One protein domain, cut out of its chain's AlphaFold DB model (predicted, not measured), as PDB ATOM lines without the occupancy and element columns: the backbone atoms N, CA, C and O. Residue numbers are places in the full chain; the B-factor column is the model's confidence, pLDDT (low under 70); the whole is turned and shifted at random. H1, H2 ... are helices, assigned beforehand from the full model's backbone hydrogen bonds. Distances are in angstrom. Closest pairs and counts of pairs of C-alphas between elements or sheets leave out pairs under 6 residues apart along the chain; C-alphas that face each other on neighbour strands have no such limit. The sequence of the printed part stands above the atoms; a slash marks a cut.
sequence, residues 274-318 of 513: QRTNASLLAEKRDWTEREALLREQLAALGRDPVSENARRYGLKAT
ATOM      1  N   GLN A 274     185.572 250.897 189.360       59.16
ATOM      2  CA  GLN A 274     184.917 251.924 188.534       59.16
ATOM      3  C   GLN A 274     185.005 253.336 189.125       59.16
ATOM      4  O   GLN A 274     185.188 254.303 188.384       59.16
ATOM      5  N   ARG A 275     184.923 253.480 190.455       59.69
ATOM      6  CA  ARG A 275     185.111 254.788 191.110       59.69
ATOM      7  C   ARG A 275     186.580 255.116 191.312       59.69
ATOM      8  O   ARG A 275     186.948 256.272 191.119       59.69
ATOM      9  N   THR A 276     187.425 254.116 191.579       62.22
ATOM     10  CA  THR A 276     188.869 254.335 191.461       62.22
ATOM     11  C   THR A 276     189.263 254.608 190.014       62.22
ATOM     12  O   THR A 276     190.129 255.440 189.829       62.22
ATOM     13  N   ASN A 277     188.597 254.071 188.975       60.50
ATOM     14  CA  ASN A 277     188.884 254.475 187.585       60.50
ATOM     15  C   ASN A 277     188.782 255.992 187.364       60.50
ATOM     16  O   ASN A 277     189.541 256.519 186.565       60.50
ATOM     17  N   ALA A 278     187.900 256.720 188.056       67.81
ATOM     18  CA  ALA A 278     187.810 258.172 187.892       67.81
ATOM     19  C   ALA A 278     189.034 258.911 188.473       67.81
ATOM     20  O   ALA A 278     189.574 259.792 187.803       67.81
ATOM     21  N   SER A 279     189.508 258.532 189.670       72.12
ATOM     22  CA  SER A 279     190.746 259.087 190.242       72.12
ATOM     23  C   SER A 279     191.974 258.573 189.494       72.12
ATOM     24  O   SER A 279     192.772 259.376 189.035       72.12
ATOM     25  N   LEU A 280     192.045 257.267 189.224       69.38
ATOM     26  CA  LEU A 280     193.050 256.622 188.381       69.38
ATOM     27  C   LEU A 280     193.072 257.177 186.953       69.38
ATOM     28  O   LEU A 280     194.091 257.022 186.308       69.38
ATOM     29  N   LEU A 281     192.024 257.824 186.425       76.44
ATOM     30  CA  LEU A 281     192.058 258.513 185.123       76.44
ATOM     31  C   LEU A 281     192.581 259.953 185.213       76.44
ATOM     32  O   LEU A 281     193.068 260.472 184.209       76.44
ATOM     33  N   ALA A 282     192.491 260.603 186.375       76.38
ATOM     34  CA  ALA A 282     193.196 261.855 186.649       76.38
ATOM     35  C   ALA A 282     194.670 261.561 186.957       76.38
ATOM     36  O   ALA A 282     195.542 262.002 186.220       76.38
ATOM     37  N   GLU A 283     194.931 260.674 187.914       79.12
ATOM     38  CA  GLU A 283     196.259 260.141 188.212       79.12
ATOM     39  C   GLU A 283     196.903 259.510 186.974       79.12
ATOM     40  O   GLU A 283     198.096 259.673 186.797       79.12
ATOM     41  N   LYS A 284     196.169 258.848 186.063       80.75
ATOM     42  CA  LYS A 284     196.734 258.371 184.784       80.75
ATOM     43  C   LYS A 284     197.139 259.509 183.861       80.75
ATOM     44  O   LYS A 284     198.081 259.297 183.114       80.75
ATOM     45  N   ARG A 285     196.496 260.684 183.888       80.94
ATOM     46  CA  ARG A 285     197.001 261.854 183.145       80.94
ATOM     47  C   ARG A 285     198.319 262.309 183.757       80.94
ATOM     48  O   ARG A 285     199.323 262.267 183.054       80.94
ATOM     49  N   ASP A 286     198.346 262.558 185.063       82.38
ATOM     50  CA  ASP A 286     199.549 262.940 185.816       82.38
ATOM     51  C   ASP A 286     200.685 261.904 185.673       82.38
ATOM     52  O   ASP A 286     201.856 262.262 185.548       82.38
ATOM     53  N   TRP A 287     200.350 260.610 185.650       77.50
ATOM     54  CA  TRP A 287     201.268 259.505 185.378       77.50
ATOM     55  C   TRP A 287     201.691 259.477 183.918       77.50
ATOM     56  O   TRP A 287     202.868 259.265 183.695       77.50
ATOM     57  N   THR A 288     200.825 259.713 182.925       80.31
ATOM     58  CA  THR A 288     201.260 259.810 181.517       80.31
ATOM     59  C   THR A 288     202.090 261.058 181.244       80.31
ATOM     60  O   THR A 288     202.962 261.004 180.389       80.31
ATOM     61  N   GLU A 289     201.898 262.147 181.988       83.69
ATOM     62  CA  GLU A 289     202.745 263.340 181.930       83.69
ATOM     63  C   GLU A 289     204.091 263.081 182.623       83.69
ATOM     64  O   GLU A 289     205.139 263.358 182.040       83.69
ATOM     65  N   ARG A 290     204.106 262.429 183.797       84.19
ATOM     66  CA  ARG A 290     205.345 261.910 184.408       84.19
ATOM     67  C   ARG A 290     206.051 260.889 183.527       84.19
ATOM     68  O   ARG A 290     207.270 260.904 183.463       84.19
ATOM     69  N   GLU A 291     205.325 259.997 182.871       83.38
ATOM     70  CA  GLU A 291     205.861 258.938 182.016       83.38
ATOM     71  C   GLU A 291     206.319 259.510 180.667       83.38
ATOM     72  O   GLU A 291     207.297 259.024 180.111       83.38
ATOM     73  N   ALA A 292     205.696 260.581 180.168       82.88
ATOM     74  CA  ALA A 292     206.205 261.376 179.054       82.88
ATOM     75  C   ALA A 292     207.503 262.092 179.445       82.88
ATOM     76  O   ALA A 292     208.500 261.918 178.756       82.88
ATOM     77  N   LEU A 293     207.543 262.784 180.590       83.88
ATOM     78  CA  LEU A 293     208.758 263.421 181.115       83.88
ATOM     79  C   LEU A 293     209.872 262.403 181.405       83.88
ATOM     80  O   LEU A 293     211.032 262.662 181.102       83.88
ATOM     81  N   LEU A 294     209.544 261.219 181.931       81.69
ATOM     82  CA  LEU A 294     210.498 260.126 182.135       81.69
ATOM     83  C   LEU A 294     210.930 259.495 180.805       81.69
ATOM     84  O   LEU A 294     212.092 259.121 180.681       81.69
ATOM     85  N   ARG A 295     210.065 259.417 179.784       81.69
ATOM     86  CA  ARG A 295     210.455 259.023 178.418       81.69
ATOM     87  C   ARG A 295     211.330 260.078 177.747       81.69
ATOM     88  O   ARG A 295     212.267 259.696 177.059       81.69
ATOM     89  N   GLU A 296     211.091 261.368 177.966       81.12
ATOM     90  CA  GLU A 296     211.968 262.445 177.493       81.12
ATOM     91  C   GLU A 296     213.313 262.434 178.223       81.12
ATOM     92  O   GLU A 296     214.347 262.557 177.576       81.12
ATOM     93  N   GLN A 297     213.335 262.192 179.536       78.81
ATOM     94  CA  GLN A 297     214.570 262.017 180.308       78.81
ATOM     95  C   GLN A 297     215.325 260.748 179.888       78.81
ATOM     96  O   GLN A 297     216.536 260.802 179.700       78.81
ATOM     97  N   LEU A 298     214.640 259.628 179.639       74.50
ATOM     98  CA  LEU A 298     215.241 258.410 179.078       74.50
ATOM     99  C   LEU A 298     215.697 258.596 177.622       74.50
ATOM    100  O   LEU A 298     216.689 257.993 177.224       74.50
ATOM    101  N   ALA A 299     215.035 259.446 176.834       74.69
ATOM    102  CA  ALA A 299     215.478 259.820 175.493       74.69
ATOM    103  C   ALA A 299     216.660 260.803 175.528       74.69
ATOM    104  O   ALA A 299     217.526 260.727 174.662       74.69
ATOM    105  N   ALA A 300     216.744 261.682 176.529       73.12
ATOM    106  CA  ALA A 300     217.889 262.558 176.766       73.12
ATOM    107  C   ALA A 300     219.109 261.751 177.237       73.12
ATOM    108  O   ALA A 300     220.168 261.856 176.632       73.12
ATOM    109  N   LEU A 301     218.936 260.852 178.211       68.25
ATOM    110  CA  LEU A 301     219.945 259.862 178.615       68.25
ATOM    111  C   LEU A 301     220.279 258.889 177.473       68.25
ATOM    112  O   LEU A 301     221.403 258.412 177.369       68.25
ATOM    113  N   GLY A 302     219.329 258.609 176.577       64.69
ATOM    114  CA  GLY A 302     219.533 257.842 175.347       64.69
ATOM    115  C   GLY A 302     220.311 258.583 174.256       64.69
ATOM    116  O   GLY A 302     220.881 257.928 173.389       64.69
ATOM    117  N   ARG A 303     220.352 259.920 174.323       68.81
ATOM    118  CA  ARG A 303     221.144 260.830 173.476       68.81
ATOM    119  C   ARG A 303     222.418 261.326 174.170       68.81
ATOM    120  O   ARG A 303     223.148 262.122 173.586       68.81
ATOM    121  N   ASP A 304     222.685 260.883 175.399       70.75
ATOM    122  CA  ASP A 304     223.971 261.101 176.058       70.75
ATOM    123  C   ASP A 304     225.059 260.429 175.201       70.75
ATOM    124  O   ASP A 304     225.011 259.205 175.021       70.75
ATOM    125  N   PRO A 305     226.039 261.181 174.665       64.94
ATOM    126  CA  PRO A 305     227.074 260.612 173.813       64.94
ATOM    127  C   PRO A 305     227.901 259.542 174.535       64.94
ATOM    128  O   PRO A 305     228.449 258.669 173.869       64.94
ATOM    129  N   VAL A 306     227.978 259.542 175.870       64.25
ATOM    130  CA  VAL A 306     228.637 258.470 176.631       64.25
ATOM    131  C   VAL A 306     227.804 257.187 176.575       64.25
ATOM    132  O   VAL A 306     228.339 256.122 176.266       64.25
ATOM    133  N   SER A 307     226.489 257.272 176.802       63.75
ATOM    134  CA  SER A 307     225.601 256.100 176.811       63.75
ATOM    135  C   SER A 307     225.309 255.557 175.404       63.75
ATOM    136  O   SER A 307     225.070 254.353 175.240       63.75
ATOM    137  N   GLU A 308     225.347 256.412 174.377       63.25
ATOM    138  CA  GLU A 308     225.228 255.981 172.986       63.25
ATOM    139  C   GLU A 308     226.548 255.389 172.469       63.25
ATOM    140  O   GLU A 308     226.521 254.310 171.878       63.25
ATOM    141  N   ASN A 309     227.711 255.989 172.758       60.75
ATOM    142  CA  ASN A 309     228.999 255.395 172.378       60.75
ATOM    143  C   ASN A 309     229.266 254.072 173.114       60.75
ATOM    144  O   ASN A 309     229.706 253.114 172.478       60.75
ATOM    145  N   ALA A 310     228.920 253.960 174.401       64.50
ATOM    146  CA  ALA A 310     229.013 252.694 175.133       64.50
ATOM    147  C   ALA A 310     228.201 251.571 174.457       64.50
ATOM    148  O   ALA A 310     228.670 250.439 174.372       64.50
ATOM    149  N   ARG A 311     227.021 251.884 173.900       64.00
ATOM    150  CA  ARG A 311     226.175 250.912 173.181       64.00
ATOM    151  C   ARG A 311     226.574 250.691 171.719       64.00
ATOM    152  O   ARG A 311     226.387 249.588 171.210       64.00
ATOM    153  N   ARG A 312     227.124 251.700 171.033       60.97
ATOM    154  CA  ARG A 312     227.600 251.589 169.641       60.97
ATOM    155  C   ARG A 312     228.938 250.853 169.531       60.97
ATOM    156  O   ARG A 312     229.103 250.090 168.585       60.97
ATOM    157  N   TYR A 313     229.855 251.053 170.478       61.97
ATOM    158  CA  TYR A 313     231.213 250.494 170.435       61.97
ATOM    159  C   TYR A 313     231.420 249.333 171.422       61.97
ATOM    160  O   TYR A 313     231.936 248.288 171.026       61.97
ATOM    161  N   GLY A 314     230.942 249.457 172.667       55.91
ATOM    162  CA  GLY A 314     231.154 248.473 173.745       55.91
ATOM    163  C   GLY A 314     230.339 247.174 173.659       55.91
ATOM    164  O   GLY A 314     230.442 246.340 174.550       55.91
ATOM    165  N   LEU A 315     229.520 247.001 172.615       54.97
ATOM    166  CA  LEU A 315     228.735 245.780 172.354       54.97
ATOM    167  C   LEU A 315     228.810 245.294 170.892       54.97
ATOM    168  O   LEU A 315     228.079 244.381 170.515       54.97
ATOM    169  N   LYS A 316     229.644 245.917 170.044       54.31
ATOM    170  CA  LYS A 316     229.737 245.585 168.604       54.31
ATOM    171  C   LYS A 316     231.149 245.545 168.012       54.31
ATOM    172  O   LYS A 316     231.280 245.161 166.854       54.31
ATOM    173  N   ALA A 317     232.181 245.951 168.755       55.28
ATOM    174  CA  ALA A 317     233.560 245.980 168.252       55.28
ATOM    175  C   ALA A 317     234.625 245.512 169.262       55.28
ATOM    176  O   ALA A 317     235.778 245.318 168.888       55.28
ATOM    177  N   THR A 318     234.266 245.298 170.530       55.09
ATOM    178  CA  THR A 318     235.122 244.578 171.476       55.09
ATOM    179  C   THR A 318     235.023 243.081 171.201       55.09
ATOM    180  O   THR A 318     233.959 242.500 171.422       55.09
TER     181      THR A 318
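AT A GLANCE: This is residues 274 to 318 of the 513 residues of an uncharacterized protein of Trypanosoma cruzi marinkellei (UniProt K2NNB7). One long helix, H1, makes the length of this model, and a short helix, H2, turns off from its far end as an L, with a short tail after it. H1 runs as a single free shaft with a kink near residue 282, and there is no second layer packed along it. The printed part has 45 residues, with two named helices in the order H1, H2 and no named strand; the class is all helix. The whole is extended, a rod spanning 55 by 16 by 6 A, with a radius of gyration of the C-alphas of 17.4 A.

IN THESE COORDINATES: Find C-alpha 274 at (184.917, 251.924, 188.534); from there H1, residues 274 to 302, runs 37.5 A to C-alpha 302 at (219.533, 257.842, 175.347). Along it, look near residue 282 for a kink of 38 degrees. Next find H2, residues 305 to 313, which is 11.4 A long and ends at C-alpha 313 at (231.213, 250.494, 170.435).

HOW THE PARTS SIT: Start from H1 and pass the tight link of 2 residues to H2. The lines of H1 and H2 stand at 75 degrees, about perpendicular. The two helices are close but not clearly touching: their closest C-alphas, those of Gly 302 and Glu 308, are 6.4 A apart. In H2 every O i to N i+4 pair is within hydrogen-bond range; in H1 23 of 25 are.

THE WHOLE: Look from Arg 275 to Thr 318 for the two C-alphas farthest apart, 54.7 A. Residues 274 to 301, 303 to 310 and 312 to 318 stand free. The printed part has no cut, and its one link between named elements is tight. The mean pLDDT of the printed part is 70.3; residues 274 to 278, 280, 301 to 303 and 305 to 318 are under 70.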